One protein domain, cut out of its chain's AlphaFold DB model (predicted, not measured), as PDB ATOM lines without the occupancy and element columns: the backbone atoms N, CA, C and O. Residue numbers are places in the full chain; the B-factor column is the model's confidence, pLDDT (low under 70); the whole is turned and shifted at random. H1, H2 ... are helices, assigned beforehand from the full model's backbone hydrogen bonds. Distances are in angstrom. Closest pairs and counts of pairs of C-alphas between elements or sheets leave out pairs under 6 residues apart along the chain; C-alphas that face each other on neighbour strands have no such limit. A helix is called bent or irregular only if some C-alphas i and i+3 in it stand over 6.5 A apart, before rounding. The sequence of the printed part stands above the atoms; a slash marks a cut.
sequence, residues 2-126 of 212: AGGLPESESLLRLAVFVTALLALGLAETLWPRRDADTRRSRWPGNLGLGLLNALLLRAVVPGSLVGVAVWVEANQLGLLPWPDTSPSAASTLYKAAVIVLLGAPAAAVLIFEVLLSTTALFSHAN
ATOM      1  N   ALA A   2     268.485 171.758 173.088       42.50
ATOM      2  CA  ALA A   2     267.076 172.134 173.160       42.50
ATOM      3  C   ALA A   2     266.341 171.244 172.157       42.50
ATOM      4  O   ALA A   2     266.334 171.519 170.964       42.50
ATOM      5  N   GLY A   3     265.840 170.105 172.622       44.34
ATOM      6  CA  GLY A   3     265.177 169.126 171.771       44.34
ATOM      7  C   GLY A   3     264.488 168.090 172.641       44.34
ATOM      8  O   GLY A   3     265.166 167.295 173.282       44.34
ATOM      9  N   GLY A   4     263.156 168.150 172.711       42.00
ATOM     10  CA  GLY A   4     262.346 167.115 173.368       42.00
ATOM     11  C   GLY A   4     261.007 167.565 173.962       42.00
ATOM     12  O   GLY A   4     260.160 166.724 174.224       42.00
ATOM     13  N   LEU A   5     260.773 168.865 174.163       52.44
ATOM     14  CA  LEU A   5     259.664 169.325 175.016       52.44
ATOM     15  C   LEU A   5     258.230 169.313 174.417       52.44
ATOM     16  O   LEU A   5     257.315 169.029 175.192       52.44
ATOM     17  N   PRO A   6     257.958 169.551 173.110       60.41
ATOM     18  CA  PRO A   6     256.587 169.870 172.678       60.41
ATOM     19  C   PRO A   6     255.594 168.693 172.727       60.41
ATOM     20  O   PRO A   6     254.434 168.879 173.109       60.41
ATOM     21  N   GLU A   7     256.025 167.469 172.400       62.56
ATOM     22  CA  GLU A   7     255.148 166.288 172.485       62.56
ATOM     23  C   GLU A   7     254.913 165.859 173.936       62.56
ATOM     24  O   GLU A   7     253.772 165.609 174.326       62.56
ATOM     25  N   SER A   8     255.966 165.847 174.763       73.81
ATOM     26  CA  SER A   8     255.847 165.508 176.187       73.81
ATOM     27  C   SER A   8     254.962 166.492 176.951       73.81
ATOM     28  O   SER A   8     254.197 166.082 177.821       73.81
ATOM     29  N   GLU A   9     255.012 167.779 176.597       79.00
ATOM     30  CA  GLU A   9     254.176 168.817 177.198       79.00
ATOM     31  C   GLU A   9     252.705 168.624 176.827       79.00
ATOM     32  O   GLU A   9     251.828 168.631 177.692       79.00
ATOM     33  N   SER A  10     252.430 168.384 175.543       78.62
ATOM     34  CA  SER A  10     251.075 168.135 175.048       78.62
ATOM     35  C   SER A  10     250.463 166.884 175.683       78.62
ATOM     36  O   SER A  10     249.309 166.912 176.120       78.62
ATOM     37  N   LEU A  11     251.243 165.802 175.789       85.25
ATOM     38  CA  LEU A  11     250.837 164.570 176.464       85.25
ATOM     39  C   LEU A  11     250.600 164.792 177.958       85.25
ATOM     40  O   LEU A  11     249.601 164.310 178.483       85.25
ATOM     41  N   LEU A  12     251.461 165.556 178.634       86.25
ATOM     42  CA  LEU A  12     251.287 165.892 180.046       86.25
ATOM     43  C   LEU A  12     250.004 166.695 180.275       86.25
ATOM     44  O   LEU A  12     249.213 166.351 181.149       86.25
ATOM     45  N   ARG A  13     249.762 167.741 179.478       87.38
ATOM     46  CA  ARG A  13     248.548 168.566 179.578       87.38
ATOM     47  C   ARG A  13     247.293 167.731 179.353       87.38
ATOM     48  O   ARG A  13     246.334 167.856 180.115       87.38
ATOM     49  N   LEU A  14     247.312 166.850 178.351       87.56
ATOM     50  CA  LEU A  14     246.218 165.917 178.092       87.56
ATOM     51  C   LEU A  14     246.024 164.942 179.261       87.56
ATOM     52  O   LEU A  14     244.896 164.754 179.710       87.56
ATOM     53  N   ALA A  15     247.103 164.358 179.780       92.19
ATOM     54  CA  ALA A  15     247.054 163.432 180.905       92.19
ATOM     55  C   ALA A  15     246.484 164.100 182.162       92.19
ATOM     56  O   ALA A  15     245.603 163.530 182.807       92.19
ATOM     57  N   VAL A  16     246.919 165.324 182.484       93.25
ATOM     58  CA  VAL A  16     246.386 166.094 183.618       93.25
ATOM     59  C   VAL A  16     244.911 166.424 183.405       93.25
ATOM     60  O   VAL A  16     244.111 166.203 184.310       93.25
ATOM     61  N   PHE A  17     244.527 166.878 182.210       91.81
ATOM     62  CA  PHE A  17     243.132 167.169 181.882       91.81
ATOM     63  C   PHE A  17     242.235 165.935 182.043       91.81
ATOM     64  O   PHE A  17     241.218 166.000 182.730       91.81
ATOM     65  N   VAL A  18     242.619 164.799 181.452       93.19
ATOM     66  CA  VAL A  18     241.859 163.542 181.538       93.19
ATOM     67  C   VAL A  18     241.788 163.058 182.982       93.19
ATOM     68  O   VAL A  18     240.714 162.685 183.450       93.19
ATOM     69  N   THR A  19     242.896 163.120 183.720       96.00
ATOM     70  CA  THR A  19     242.931 162.728 185.136       96.00
ATOM     71  C   THR A  19     242.005 163.604 185.976       96.00
ATOM     72  O   THR A  19     241.203 163.080 186.745       96.00
ATOM     73  N   ALA A  20     242.055 164.928 185.799       95.19
ATOM     74  CA  ALA A  20     241.171 165.862 186.488       95.19
ATOM     75  C   ALA A  20     239.700 165.610 186.135       95.19
ATOM     76  O   ALA A  20     238.856 165.557 187.027       95.19
ATOM     77  N   LEU A  21     239.391 165.388 184.853       92.88
ATOM     78  CA  LEU A  21     238.040 165.086 184.386       92.88
ATOM     79  C   LEU A  21     237.493 163.797 185.016       92.88
ATOM     80  O   LEU A  21     236.356 163.779 185.486       92.88
ATOM     81  N   LEU A  22     238.295 162.731 185.062       94.56
ATOM     82  CA  LEU A  22     237.908 161.459 185.675       94.56
ATOM     83  C   LEU A  22     237.744 161.589 187.194       94.56
ATOM     84  O   LEU A  22     236.748 161.118 187.742       94.56
ATOM     85  N   ALA A  23     238.678 162.264 187.868       95.88
ATOM     86  CA  ALA A  23     238.623 162.486 189.310       95.88
ATOM     87  C   ALA A  23     237.394 163.313 189.712       95.88
ATOM     88  O   ALA A  23     236.666 162.935 190.629       95.88
ATOM     89  N   LEU A  24     237.115 164.405 188.994       93.81
ATOM     90  CA  LEU A  24     235.922 165.223 189.213       93.81
ATOM     91  C   LEU A  24     234.645 164.460 188.857       93.81
ATOM     92  O   LEU A  24     233.671 164.536 189.598       93.81
ATOM     93  N   GLY A  25     234.660 163.674 187.778       90.94
ATOM     94  CA  GLY A  25     233.540 162.823 187.386       90.94
ATOM     95  C   GLY A  25     233.205 161.752 188.426       90.94
ATOM     96  O   GLY A  25     232.025 161.458 188.628       90.94
ATOM     97  N   LEU A  26     234.216 161.198 189.105       93.00
ATOM     98  CA  LEU A  26     234.047 160.300 190.248       93.00
ATOM     99  C   LEU A  26     233.544 161.064 191.477       93.00
ATOM    100  O   LEU A  26     232.562 160.652 192.089       93.00
ATOM    101  N   ALA A  27     234.158 162.197 191.818       93.50
ATOM    102  CA  ALA A  27     233.737 163.013 192.954       93.50
ATOM    103  C   ALA A  27     232.277 163.483 192.816       93.50
ATOM    104  O   ALA A  27     231.528 163.459 193.788       93.50
ATOM    105  N   GLU A  28     231.841 163.829 191.605       92.12
ATOM    106  CA  GLU A  28     230.452 164.170 191.286       92.12
ATOM    107  C   GLU A  28     229.494 162.995 191.537       92.12
ATOM    108  O   GLU A  28     228.353 163.219 191.934       92.12
ATOM    109  N   THR A  29     229.940 161.743 191.363       88.62
ATOM    110  CA  THR A  29     229.113 160.559 191.674       88.62
ATOM    111  C   THR A  29     228.888 160.384 193.171       88.62
ATOM    112  O   THR A  29     227.804 159.988 193.587       88.62
ATOM    113  N   LEU A  30     229.910 160.692 193.972       92.81
ATOM    114  CA  LEU A  30     229.905 160.495 195.419       92.81
ATOM    115  C   LEU A  30     229.244 161.675 196.141       92.81
ATOM    116  O   LEU A  30     228.532 161.497 197.128       92.81
ATOM    117  N   TRP A  31     229.456 162.888 195.628       93.75
ATOM    118  CA  TRP A  31     228.978 164.134 196.220       93.75
ATOM    119  C   TRP A  31     228.323 165.047 195.176       93.75
ATOM    120  O   TRP A  31     228.804 166.158 194.933       93.75
ATOM    121  N   PRO A  32     227.195 164.635 194.574       91.94
ATOM    122  CA  PRO A  32     226.506 165.453 193.588       91.94
ATOM    123  C   PRO A  32     225.917 166.719 194.226       91.94
ATOM    124  O   PRO A  32     225.352 166.697 195.329       91.94
ATOM    125  N   ARG A  33     226.026 167.845 193.516       91.12
ATOM    126  CA  ARG A  33     225.348 169.099 193.876       91.12
ATOM    127  C   ARG A  33     223.890 169.115 193.420       91.12
ATOM    128  O   ARG A  33     223.033 169.537 194.199       91.12
ATOM    129  N   ARG A  34     223.637 168.670 192.188       83.81
ATOM    130  CA  ARG A  34     222.312 168.482 191.571       83.81
ATOM    131  C   ARG A  34     222.031 167.007 191.314       83.81
ATOM    132  O   ARG A  34     222.977 166.234 191.174       83.81
ATOM    133  N   ASP A  35     220.754 166.661 191.206       73.75
ATOM    134  CA  ASP A  35     220.280 165.281 191.097       73.75
ATOM    135  C   ASP A  35     220.869 164.521 189.901       73.75
ATOM    136  O   ASP A  35     221.004 165.042 188.786       73.75
ATOM    137  N   ALA A  36     221.211 163.255 190.155       63.75
ATOM    138  CA  ALA A  36     221.903 162.377 189.216       63.75
ATOM    139  C   ALA A  36     221.040 161.956 188.013       63.75
ATOM    140  O   ALA A  36     221.589 161.575 186.977       63.75
ATOM    141  N   ASP A  37     219.714 162.071 188.107       60.38
ATOM    142  CA  ASP A  37     218.771 161.623 187.072       60.38
ATOM    143  C   ASP A  37     218.937 162.381 185.747       60.38
ATOM    144  O   ASP A  37     218.723 161.837 184.665       60.38
ATOM    145  N   THR A  38     219.442 163.616 185.805       69.06
ATOM    146  CA  THR A  38     219.737 164.430 184.613       69.06
ATOM    147  C   THR A  38     221.121 164.160 184.020       69.06
ATOM    148  O   THR A  38     221.486 164.707 182.979       69.06
ATOM    149  N   ARG A  39     221.942 163.308 184.646       74.38
ATOM    150  CA  ARG A  39     223.321 163.081 184.199       74.38
ATOM    151  C   ARG A  39     223.368 162.435 182.816       74.38
ATOM    152  O   ARG A  39     224.126 162.878 181.955       74.38
ATOM    153  N   ARG A  40     222.530 161.421 182.583       75.88
ATOM    154  CA  ARG A  40     222.490 160.682 181.308       75.88
ATOM    155  C   ARG A  40     222.026 161.550 180.140       75.88
ATOM    156  O   ARG A  40     222.482 161.329 179.024       75.88
ATOM    157  N   SER A  41     221.170 162.542 180.389       74.62
ATOM    158  CA  SER A  41     220.723 163.480 179.357       74.62
ATOM    159  C   SER A  41     221.748 164.584 179.072       74.62
ATOM    160  O   SER A  41     221.865 165.011 177.927       74.62
ATOM    161  N   ARG A  42     222.530 165.014 180.074       77.62
ATOM    162  CA  ARG A  42     223.492 166.126 179.945       77.62
ATOM    163  C   ARG A  42     224.857 165.722 179.391       77.62
ATOM    164  O   ARG A  42     225.455 166.484 178.639       77.62
ATOM    165  N   TRP A  43     225.369 164.544 179.753       81.62
ATOM    166  CA  TRP A  43     226.726 164.122 179.372       81.62
ATOM    167  C   TRP A  43     226.967 164.053 177.855       81.62
ATOM    168  O   TRP A  43     228.020 164.527 177.430       81.62
ATOM    169  N   PRO A  44     226.030 163.562 177.019       86.00
ATOM    170  CA  PRO A  44     226.204 163.606 175.567       86.00
ATOM    171  C   PRO A  44     226.347 165.036 175.030       86.00
ATOM    172  O   PRO A  44     227.204 165.287 174.189       86.00
ATOM    173  N   GLY A  45     225.552 165.979 175.549       83.88
ATOM    174  CA  GLY A  45     225.651 167.397 175.202       83.88
ATOM    175  C   GLY A  45     226.980 168.002 175.648       83.88
ATOM    176  O   GLY A  45     227.683 168.587 174.834       83.88
ATOM    177  N   ASN A  46     227.378 167.791 176.905       84.38
ATOM    178  CA  ASN A  46     228.623 168.334 177.454       84.38
ATOM    179  C   ASN A  46     229.872 167.784 176.748       84.38
ATOM    180  O   ASN A  46     230.769 168.549 176.408       84.38
ATOM    181  N   LEU A  47     229.936 166.468 176.511       85.94
ATOM    182  CA  LEU A  47     231.047 165.849 175.785       85.94
ATOM    183  C   LEU A  47     231.037 166.250 174.311       85.94
ATOM    184  O   LEU A  47     232.093 166.538 173.759       85.94
ATOM    185  N   GLY A  48     229.856 166.304 173.690       87.44
ATOM    186  CA  GLY A  48     229.691 166.731 172.304       87.44
ATOM    187  C   GLY A  48     230.139 168.172 172.091       87.44
ATOM    188  O   GLY A  48     230.958 168.426 171.216       87.44
ATOM    189  N   LEU A  49     229.678 169.103 172.929       85.56
ATOM    190  CA  LEU A  49     230.104 170.503 172.907       85.56
ATOM    191  C   LEU A  49     231.580 170.656 173.272       85.56
ATOM    192  O   LEU A  49     232.266 171.451 172.647       85.56
ATOM    193  N   GLY A  50     232.092 169.888 174.238       84.62
ATOM    194  CA  GLY A  50     233.506 169.913 174.611       84.62
ATOM    195  C   GLY A  50     234.420 169.440 173.479       84.62
ATOM    196  O   GLY A  50     235.404 170.109 173.163       84.62
ATOM    197  N   LEU A  51     234.071 168.326 172.828       85.88
ATOM    198  CA  LEU A  51     234.782 167.805 171.662       85.88
ATOM    199  C   LEU A  51     234.672 168.767 170.484       85.88
ATOM    200  O   LEU A  51     235.685 169.092 169.873       85.88
ATOM    201  N   LEU A  52     233.464 169.251 170.188       86.06
ATOM    202  CA  LEU A  52     233.243 170.222 169.128       86.06
ATOM    203  C   LEU A  52     234.041 171.495 169.391       86.06
ATOM    204  O   LEU A  52     234.716 171.952 168.489       86.06
ATOM    205  N   ASN A  53     234.041 172.031 170.610       83.88
ATOM    206  CA  ASN A  53     234.862 173.178 170.985       83.88
ATOM    207  C   ASN A  53     236.356 172.878 170.806       83.88
ATOM    208  O   ASN A  53     237.070 173.686 170.234       83.88
ATOM    209  N   ALA A  54     236.842 171.710 171.232       81.44
ATOM    210  CA  ALA A  54     238.245 171.337 171.064       81.44
ATOM    211  C   ALA A  54     238.647 171.189 169.587       81.44
ATOM    212  O   ALA A  54     239.754 171.587 169.224       81.44
ATOM    213  N   LEU A  55     237.766 170.631 168.752       81.88
ATOM    214  CA  LEU A  55     237.965 170.464 167.313       81.88
ATOM    215  C   LEU A  55     237.795 171.776 166.558       81.88
ATOM    216  O   LEU A  55     238.612 172.059 165.701       81.88
ATOM    217  N   LEU A  56     236.798 172.596 166.886       76.88
ATOM    218  CA  LEU A  56     236.609 173.930 166.324       76.88
ATOM    219  C   LEU A  56     237.779 174.813 166.704       76.88
ATOM    220  O   LEU A  56     238.380 175.398 165.823       76.88
ATOM    221  N   LEU A  57     238.193 174.846 167.968       68.94
ATOM    222  CA  LEU A  57     239.430 175.519 168.334       68.94
ATOM    223  C   LEU A  57     240.613 174.895 167.591       68.94
ATOM    224  O   LEU A  57     241.449 175.630 167.128       68.94
ATOM    225  N   ARG A  58     240.703 173.587 167.357       68.31
ATOM    226  CA  ARG A  58     241.797 173.009 166.548       68.31
ATOM    227  C   ARG A  58     241.635 173.101 165.032       68.31
ATOM    228  O   ARG A  58     242.576 172.759 164.342       68.31
ATOM    229  N   ALA A  59     240.501 173.513 164.495       63.16
ATOM    230  CA  ALA A  59     240.283 173.668 163.057       63.16
ATOM    231  C   ALA A  59     240.324 175.151 162.693       63.16
ATOM    232  O   ALA A  59     240.981 175.559 161.742       63.16
ATOM    233  N   VAL A  60     239.687 175.960 163.535       53.28
ATOM    234  CA  VAL A  60     239.739 177.410 163.515       53.28
ATOM    235  C   VAL A  60     241.094 177.881 164.023       53.28
ATOM    236  O   VAL A  60     241.679 178.682 163.343       53.28
ATOM    237  N   VAL A  61     241.698 177.416 165.123       53.12
ATOM    238  CA  VAL A  61     243.000 177.973 165.589       53.12
ATOM    239  C   VAL A  61     244.161 177.759 164.604       53.12
ATOM    240  O   VAL A  61     244.910 178.715 164.411       53.12
ATOM    241  N   PRO A  62     244.282 176.638 163.874       47.66
ATOM    242  CA  PRO A  62     245.242 176.519 162.772       47.66
ATOM    243  C   PRO A  62     244.896 177.343 161.521       47.66
ATOM    244  O   PRO A  62     245.747 177.485 160.651       47.66
ATOM    245  N   GLY A  63     243.695 177.927 161.441       51.47
ATOM    246  CA  GLY A  63     243.254 178.856 160.391       51.47
ATOM    247  C   GLY A  63     242.442 180.027 160.964       51.47
ATOM    248  O   GLY A  63     241.317 180.273 160.539       51.47
ATOM    249  N   SER A  64     242.954 180.679 162.016       54.09
ATOM    250  CA  SER A  64     242.117 181.419 162.985       54.09
ATOM    251  C   SER A  64     241.721 182.796 162.517       54.09
ATOM    252  O   SER A  64     242.042 183.210 161.418       54.09
ATOM    253  N   LEU A  65     241.121 183.584 163.401       49.16
ATOM    254  CA  LEU A  65     241.295 185.032 163.377       49.16
ATOM    255  C   LEU A  65     242.748 185.460 163.059       49.16
ATOM    256  O   LEU A  65     242.910 186.535 162.508       49.16
ATOM    257  N   VAL A  66     243.776 184.626 163.322       48.97
ATOM    258  CA  VAL A  66     245.119 184.736 162.712       48.97
ATOM    259  C   VAL A  66     245.052 184.695 161.186       48.97
ATOM    260  O   VAL A  66     245.465 185.645 160.553       48.97
ATOM    261  N   GLY A  67     244.542 183.618 160.588       53.62
ATOM    262  CA  GLY A  67     244.391 183.454 159.142       53.62
ATOM    263  C   GLY A  67     243.448 184.477 158.502       53.62
ATOM    264  O   GLY A  67     243.762 184.986 157.435       53.62
ATOM    265  N   VAL A  68     242.341 184.843 159.157       56.41
ATOM    266  CA  VAL A  68     241.455 185.936 158.711       56.41
ATOM    267  C   VAL A  68     242.175 187.272 158.800       56.41
ATOM    268  O   VAL A  68     242.061 188.061 157.876       56.41
ATOM    269  N   ALA A  69     242.947 187.524 159.857       55.69
ATOM    270  CA  ALA A  69     243.784 188.710 159.947       55.69
ATOM    271  C   ALA A  69     244.893 188.729 158.893       55.69
ATOM    272  O   ALA A  69     245.098 189.770 158.295       55.69
ATOM    273  N   VAL A  70     245.558 187.600 158.639       58.34
ATOM    274  CA  VAL A  70     246.572 187.437 157.585       58.34
ATOM    275  C   VAL A  70     245.942 187.647 156.207       58.34
ATOM    276  O   VAL A  70     246.548 188.269 155.347       58.34
ATOM    277  N   TRP A  71     244.711 187.179 155.981       62.56
ATOM    278  CA  TRP A  71     243.965 187.430 154.746       62.56
ATOM    279  C   TRP A  71     243.524 188.896 154.635       62.56
ATOM    280  O   TRP A  71     243.703 189.502 153.586       62.56
ATOM    281  N   VAL A  72     243.002 189.491 155.708       61.78
ATOM    282  CA  VAL A  72     242.657 190.919 155.801       61.78
ATOM    283  C   VAL A  72     243.882 191.798 155.533       61.78
ATOM    284  O   VAL A  72     243.780 192.753 154.775       61.78
ATOM    285  N   GLU A  73     245.033 191.451 156.103       57.03
ATOM    286  CA  GLU A  73     246.336 192.087 155.899       57.03
ATOM    287  C   GLU A  73     246.805 191.931 154.447       57.03
ATOM    288  O   GLU A  73     247.062 192.927 153.777       57.03
ATOM    289  N   ALA A  74     246.787 190.706 153.908       63.88
ATOM    290  CA  ALA A  74     247.129 190.422 152.512       63.88
ATOM    291  C   ALA A  74     246.223 191.146 151.497       63.88
ATOM    292  O   ALA A  74     246.634 191.358 150.359       63.88
ATOM    293  N   ASN A  75     245.003 191.525 151.895       69.25
ATOM    294  CA  ASN A  75     244.029 192.225 151.055       69.25
ATOM    295  C   ASN A  75     243.800 193.695 151.472       69.25
ATOM    296  O   ASN A  75     242.941 194.353 150.890       69.25
ATOM    297  N   GLN A  76     244.551 194.221 152.450       67.00
ATOM    298  CA  GLN A  76     244.448 195.598 152.968       67.00
ATOM    299  C   GLN A  76     243.030 196.026 153.413       67.00
ATOM    300  O   GLN A  76     242.607 197.165 153.211       67.00
ATOM    301  N   LEU A  77     242.267 195.123 154.034       62.78
ATOM    302  CA  LEU A  77     240.872 195.361 154.427       62.78
ATOM    303  C   LEU A  77     240.741 195.786 155.909       62.78
ATOM    304  O   LEU A  77     240.500 194.950 156.769       62.78
ATOM    305  N   GLY A  78     240.836 197.076 156.259       61.16
ATOM    306  CA  GLY A  78     240.622 197.513 157.655       61.16
ATOM    307  C   GLY A  78     240.721 199.022 157.915       61.16
ATOM    308  O   GLY A  78     241.306 199.755 157.130       61.16
ATOM    309  N   LEU A  79     240.140 199.492 159.032       54.25
ATOM    310  CA  LEU A  79     240.107 200.914 159.441       54.25
ATOM    311  C   LEU A  79     241.274 201.339 160.355       54.25
ATOM    312  O   LEU A  79     241.425 202.523 160.646       54.25
ATOM    313  N   LEU A  80     242.071 200.385 160.848       55.44
ATOM    314  CA  LEU A  80     243.211 200.640 161.730       55.44
ATOM    315  C   LEU A  80     244.514 200.611 160.914       55.44
ATOM    316  O   LEU A  80     244.791 199.584 160.294       55.44
ATOM    317  N   PRO A  81     245.339 201.674 160.932       54.16
ATOM    318  CA  PRO A  81     246.666 201.669 160.329       54.16
ATOM    319  C   PRO A  81     247.639 200.941 161.264       54.16
ATOM    320  O   PRO A  81     248.452 201.570 161.941       54.16
ATOM    321  N   TRP A  82     247.519 199.618 161.380       54.94
ATOM    322  CA  TRP A  82     248.497 198.835 162.131       54.94
ATOM    323  C   TRP A  82     249.654 198.413 161.219       54.94
ATOM    324  O   TRP A  82     249.387 197.870 160.150       54.94
ATOM    325  N   PRO A  83     250.923 198.650 161.603       57.94
ATOM    326  CA  PRO A  83     252.061 198.118 160.861       57.94
ATOM    327  C   PRO A  83     252.029 196.587 160.944       57.94
ATOM    328  O   PRO A  83     252.119 196.063 162.051       57.94
ATOM    329  N   ASP A  84     251.840 195.905 159.809       57.44
ATOM    330  CA  ASP A  84     252.052 194.474 159.482       57.44
ATOM    331  C   ASP A  84     251.994 193.428 160.629       57.44
ATOM    332  O   ASP A  84     252.765 192.469 160.678       57.44
ATOM    333  N   THR A  85     251.119 193.604 161.626       55.62
ATOM    334  CA  THR A  85     251.002 192.698 162.777       55.62
ATOM    335  C   THR A  85     249.551 192.286 162.972       55.62
ATOM    336  O   THR A  85     248.728 193.024 163.513       55.62
ATOM    337  N   SER A  86     249.223 191.065 162.540       55.88
ATOM    338  CA  SER A  86     247.889 190.476 162.711       55.88
ATOM    339  C   SER A  86     247.387 190.564 164.175       55.88
ATOM    340  O   SER A  86     248.170 190.346 165.095       55.88
ATOM    341  N   PRO A  87     246.089 190.801 164.467       56.72
ATOM    342  CA  PRO A  87     245.513 190.775 165.823       56.72
ATOM    343  C   PRO A  87     245.897 189.568 166.692       56.72
ATOM    344  O   PRO A  87     246.039 189.652 167.913       56.72
ATOM    345  N   SER A  88     246.092 188.421 166.058       56.31
ATOM    346  CA  SER A  88     246.571 187.221 166.727       56.31
ATOM    347  C   SER A  88     248.071 187.238 167.031       56.31
ATOM    348  O   SER A  88     248.481 186.762 168.093       56.31
ATOM    349  N   ALA A  89     248.872 187.841 166.148       58.44
ATOM    350  CA  ALA A  89     250.244 188.196 166.430       58.44
ATOM    351  C   ALA A  89     250.255 189.225 167.555       58.44
ATOM    352  O   ALA A  89     250.996 189.016 168.490       58.44
ATOM    353  N   ALA A  90     249.371 190.223 167.595       67.38
ATOM    354  CA  ALA A  90     249.291 191.163 168.712       67.38
ATOM    355  C   ALA A  90     249.010 190.464 170.058       67.38
ATOM    356  O   ALA A  90     249.708 190.724 171.034       67.38
ATOM    357  N   SER A  91     248.058 189.522 170.126       65.00
ATOM    358  CA  SER A  91     247.815 188.735 171.352       65.00
ATOM    359  C   SER A  91     249.006 187.844 171.724       65.00
ATOM    360  O   SER A  91     249.382 187.754 172.896       65.00
ATOM    361  N   THR A  92     249.623 187.201 170.733       69.12
ATOM    362  CA  THR A  92     250.789 186.327 170.928       69.12
ATOM    363  C   THR A  92     252.015 187.130 171.352       69.12
ATOM    364  O   THR A  92     252.683 186.751 172.304       69.12
ATOM    365  N   LEU A  93     252.269 188.267 170.709       74.56
ATOM    366  CA  LEU A  93     253.331 189.223 171.000       74.56
ATOM    367  C   LEU A  93     253.124 189.851 172.369       74.56
ATOM    368  O   LEU A  93     254.084 189.957 173.112       74.56
ATOM    369  N   TYR A  94     251.893 190.199 172.746       77.31
ATOM    370  CA  TYR A  94     251.583 190.671 174.092       77.31
ATOM    371  C   TYR A  94     251.927 189.607 175.145       77.31
ATOM    372  O   TYR A  94     252.670 189.890 176.084       77.31
ATOM    373  N   LYS A  95     251.455 188.364 174.977       72.25
ATOM    374  CA  LYS A  95     251.779 187.262 175.903       72.25
ATOM    375  C   LYS A  95     253.281 186.970 175.934       72.25
ATOM    376  O   LYS A  95     253.842 186.804 177.014       72.25
ATOM    377  N   ALA A  96     253.932 186.939 174.774       71.50
ATOM    378  CA  ALA A  96     255.367 186.713 174.650       71.50
ATOM    379  C   ALA A  96     256.165 187.852 175.296       71.50
ATOM    380  O   ALA A  96     257.103 187.585 176.038       71.50
ATOM    381  N   ALA A  97     255.756 189.105 175.093       75.25
ATOM    382  CA  ALA A  97     256.358 190.272 175.723       75.25
ATOM    383  C   ALA A  97     256.238 190.191 177.243       75.25
ATOM    384  O   ALA A  97     257.234 190.379 177.925       75.25
ATOM    385  N   VAL A  98     255.069 189.834 177.787       77.25
ATOM    386  CA  VAL A  98     254.909 189.629 179.235       77.25
ATOM    387  C   VAL A  98     255.831 188.516 179.748       77.25
ATOM    388  O   VAL A  98     256.510 188.716 180.751       77.25
ATOM    389  N   ILE A  99     255.912 187.373 179.056       70.50
ATOM    390  CA  ILE A  99     256.814 186.265 179.425       70.50
ATOM    391  C   ILE A  99     258.278 186.723 179.424       70.50
ATOM    392  O   ILE A  99     258.999 186.450 180.381       70.50
ATOM    393  N   VAL A 100     258.708 187.437 178.380       73.19
ATOM    394  CA  VAL A 100     260.080 187.945 178.237       73.19
ATOM    395  C   VAL A 100     260.393 188.996 179.300       73.19
ATOM    396  O   VAL A 100     261.419 188.890 179.965       73.19
ATOM    397  N   LEU A 101     259.508 189.975 179.506       78.00
ATOM    398  CA  LEU A 101     259.690 191.058 180.478       78.00
ATOM    399  C   LEU A 101     259.754 190.542 181.917       78.00
ATOM    400  O   LEU A 101     260.535 191.049 182.715       78.00
ATOM    401  N   LEU A 102     258.955 189.525 182.249       78.06
ATOM    402  CA  LEU A 102     258.989 188.880 183.561       78.06
ATOM    403  C   LEU A 102     260.127 187.858 183.696       78.06
ATOM    404  O   LEU A 102     260.365 187.368 184.799       78.06
ATOM    405  N   GLY A 103     260.795 187.490 182.596       76.31
ATOM    406  CA  GLY A 103     261.747 186.379 182.571       76.31
ATOM    407  C   GLY A 103     261.103 185.056 182.998       76.31
ATOM    408  O   GLY A 103     261.728 184.259 183.699       76.31
ATOM    409  N   ALA A 104     259.829 184.845 182.648       70.50
ATOM    410  CA  ALA A 104     259.044 183.739 183.178       70.50
ATOM    411  C   ALA A 104     259.619 182.385 182.711       70.50
ATOM    412  O   ALA A 104     259.747 182.151 181.505       70.50
ATOM    413  N   PRO A 105     259.947 181.463 183.634       79.94
ATOM    414  CA  PRO A 105     260.486 180.163 183.257       79.94
ATOM    415  C   PRO A 105     259.411 179.316 182.565       79.94
ATOM    416  O   PRO A 105     258.240 179.353 182.948       79.94
ATOM    417  N   ALA A 106     259.811 178.483 181.597       75.00
ATOM    418  CA  ALA A 106     258.893 177.612 180.849       75.00
ATOM    419  C   ALA A 106     258.010 176.741 181.766       75.00
ATOM    420  O   ALA A 106     256.819 176.574 181.518       75.00
ATOM    421  N   ALA A 107     258.568 176.263 182.885       75.88
ATOM    422  CA  ALA A 107     257.820 175.516 183.892       75.88
ATOM    423  C   ALA A 107     256.657 176.323 184.501       75.88
ATOM    424  O   ALA A 107     255.588 175.765 184.722       75.88
ATOM    425  N   ALA A 108     256.826 177.629 184.741       76.81
ATOM    426  CA  ALA A 108     255.757 178.474 185.278       76.81
ATOM    427  C   ALA A 108     254.621 178.673 184.264       76.81
ATOM    428  O   ALA A 108     253.454 178.647 184.649       76.81
ATOM    429  N   VAL A 109     254.950 178.816 182.975       79.50
ATOM    430  CA  VAL A 109     253.954 178.912 181.895       79.50
ATOM    431  C   VAL A 109     253.151 177.615 181.792       79.50
ATOM    432  O   VAL A 109     251.922 177.651 181.792       79.50
ATOM    433  N   LEU A 110     253.829 176.467 181.812       81.25
ATOM    434  CA  LEU A 110     253.181 175.157 181.789       81.25
ATOM    435  C   LEU A 110     252.278 174.932 183.013       81.25
ATOM    436  O   LEU A 110     251.138 174.487 182.874       81.25
ATOM    437  N   ILE A 111     252.757 175.273 184.215       85.06
ATOM    438  CA  ILE A 111     251.953 175.213 185.444       85.06
ATOM    439  C   ILE A 111     250.718 176.105 185.311       85.06
ATOM    440  O   ILE A 111     249.618 175.668 185.643       85.06
ATOM    441  N   PHE A 112     250.871 177.329 184.802       86.06
ATOM    442  CA  PHE A 112     249.752 178.239 184.582       86.06
ATOM    443  C   PHE A 112     248.704 177.633 183.645       86.06
ATOM    444  O   PHE A 112     247.523 177.632 183.981       86.06
ATOM    445  N   GLU A 113     249.104 177.068 182.507       86.38
ATOM    446  CA  GLU A 113     248.164 176.454 181.564       86.38
ATOM    447  C   GLU A 113     247.442 175.232 182.148       86.38
ATOM    448  O   GLU A 113     246.240 175.036 181.923       86.38
ATOM    449  N   VAL A 114     248.164 174.412 182.916       88.31
ATOM    450  CA  VAL A 114     247.594 173.276 183.648       88.31
ATOM    451  C   VAL A 114     246.580 173.753 184.688       88.31
ATOM    452  O   VAL A 114     245.467 173.222 184.749       88.31
ATOM    453  N   LEU A 115     246.924 174.775 185.477       90.62
ATOM    454  CA  LEU A 115     246.031 175.362 186.475       90.62
ATOM    455  C   LEU A 115     244.799 175.979 185.816       90.62
ATOM    456  O   LEU A 115     243.686 175.722 186.269       90.62
ATOM    457  N   LEU A 116     244.974 176.724 184.726       88.06
ATOM    458  CA  LEU A 116     243.894 177.330 183.951       88.06
ATOM    459  C   LEU A 116     242.895 176.262 183.480       88.06
ATOM    460  O   LEU A 116     241.695 176.384 183.713       88.06
ATOM    461  N   SER A 117     243.393 175.174 182.889       89.38
ATOM    462  CA  SER A 117     242.552 174.080 182.383       89.38
ATOM    463  C   SER A 117     241.838 173.331 183.515       89.38
ATOM    464  O   SER A 117     240.655 173.008 183.418       89.38
ATOM    465  N   THR A 118     242.550 173.066 184.612       93.44
ATOM    466  CA  THR A 118     242.025 172.295 185.748       93.44
ATOM    467  C   THR A 118     240.995 173.091 186.546       93.44
ATOM    468  O   THR A 118     239.960 172.553 186.931       93.44
ATOM    469  N   THR A 119     241.243 174.382 186.773       94.06
ATOM    470  CA  THR A 119     240.297 175.271 187.464       94.06
ATOM    471  C   THR A 119     239.033 175.494 186.642       94.06
ATOM    472  O   THR A 119     237.956 175.507 187.228       94.06
ATOM    473  N   ALA A 120     239.133 175.553 185.309       92.00
ATOM    474  CA  ALA A 120     237.969 175.598 184.424       92.00
ATOM    475  C   ALA A 120     237.062 174.367 184.594       92.00
ATOM    476  O   ALA A 120     235.846 174.508 184.728       92.00
ATOM    477  N   LEU A 121     237.649 173.161 184.628       93.31
ATOM    478  CA  LEU A 121     236.908 171.922 184.894       93.31
ATOM    479  C   LEU A 121     236.303 171.921 186.301       93.31
ATOM    480  O   LEU A 121     235.140 171.562 186.482       93.31
ATOM    481  N   PHE A 122     237.089 172.325 187.299       96.38
ATOM    482  CA  PHE A 122     236.673 172.328 188.696       96.38
ATOM    483  C   PHE A 122     235.512 173.292 188.955       96.38
ATOM    484  O   PHE A 122     234.521 172.884 189.554       96.38
ATOM    485  N   SER A 123     235.584 174.536 188.477       95.62
ATOM    486  CA  SER A 123     234.545 175.550 188.703       95.62
ATOM    487  C   SER A 123     233.209 175.206 188.034       95.62
ATOM    488  O   SER A 123     232.159 175.644 188.501       95.62
ATOM    489  N   HIS A 124     233.216 174.368 186.994       92.75
ATOM    490  CA  HIS A 124     232.008 173.906 186.300       92.75
ATOM    491  C   HIS A 124     231.535 172.504 186.724       92.75
ATOM    492  O   HIS A 124     230.517 172.021 186.218       92.75
ATOM    493  N   ALA A 125     232.233 171.839 187.648       92.75
ATOM    494  CA  ALA A 125     231.838 170.518 188.127       92.75
ATOM    495  C   ALA A 125     230.513 170.580 188.907       92.75
ATOM    496  O   ALA A 125     230.270 171.506 189.682       92.75
ATOM    497  N   ASN A 126     229.662 169.554 188.803       92.25
ATOM    498  CA  ASN A 126     228.443 169.462 189.618       92.25
ATOM    499  C   ASN A 126     228.751 168.883 191.016       92.25
ATOM    500  O   ASN A 126     228.073 167.979 191.506       92.25
TER     501      ASN A 126
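Overview. This is residues 2 to 126 of the 212 residues of the protein "Fatty acid hydroxylase domain-containing protein" of Gammaproteobacteria bacterium (UniProt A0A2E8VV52). The helices trace a loose, open frame with a hollow middle: H1 and H5 pack side by side along one side, H2 and then H3 make the opposite side, and H4 crosses from H3 toward the beginning of H5. At the other end, the tight link from H1 to H2 turns the chain back. The printed part has 125 residues with five named helices, H1 to H5 in chain order, and no named strand; the class is all helix. It is loose, with a radius of gyration of the C-alphas of 19.3 A, and elongated, spanning 55 by 35 by 24 A.

Arrangement. Begin with H1, residues 5 to 30, and H2, residues 36 to 63: they are close but not clearly touching, with Thr 29 and Ala 36 as closest C-alphas at 7.8 A, and run opposite ways at a shallow tilt of 16 degrees. H2 and H3, residues 65 to 74, meet only through their link. H4, residues 87 to 102, touches H3 with residues 87 to 89 alone, the closest C-alphas being those of Val 66 and Ser 88 at 4.9 A; the tilt is steep, 66 degrees. H5, residues 106 to 123, is only just apart from H4, at 8.3 A. H5 touches H1, closest at the C-alphas of Arg 13 and Val 114, 6.3 A, running the same way at a shallow tilt of 24 degrees. H2 is apart from H4 and H5. In H1, H3, H4 and H5 every O i to N i+4 pair is within hydrogen-bond range; in H2, 18 of 24 are.

Along the chain. Find C-alpha 5 at (259.664, 169.325, 175.016); from there H1 runs 37.1 A to C-alpha 30. H2 starts at C-alpha 36, (221.903, 162.377, 189.216), and covers 39.5 A, with a kink of 41 degrees near residue 43; it is irregular, but only just, C-alphas 37 and 40 being 6.9 A apart. H3 covers 13.5 A, H4 22.4 A and H5 25.7 A, ending at C-alpha 123, (234.545, 175.550, 188.703).

Size, cuts and confidence. The C-alphas farthest apart, those of Leu 30 and Gln 76, are 57.0 A apart. The printed part has no cut, and its one long link is H3 to H4, with 12 residues. Residues 2 to 8, of which 5 to 8 belong to H1, and residues 40 to 55 of H2 stand free. The mean pLDDT of the printed part is 75.2; look for values under 70 at residues 2 to 7, 36 to 38 and 57 to 92.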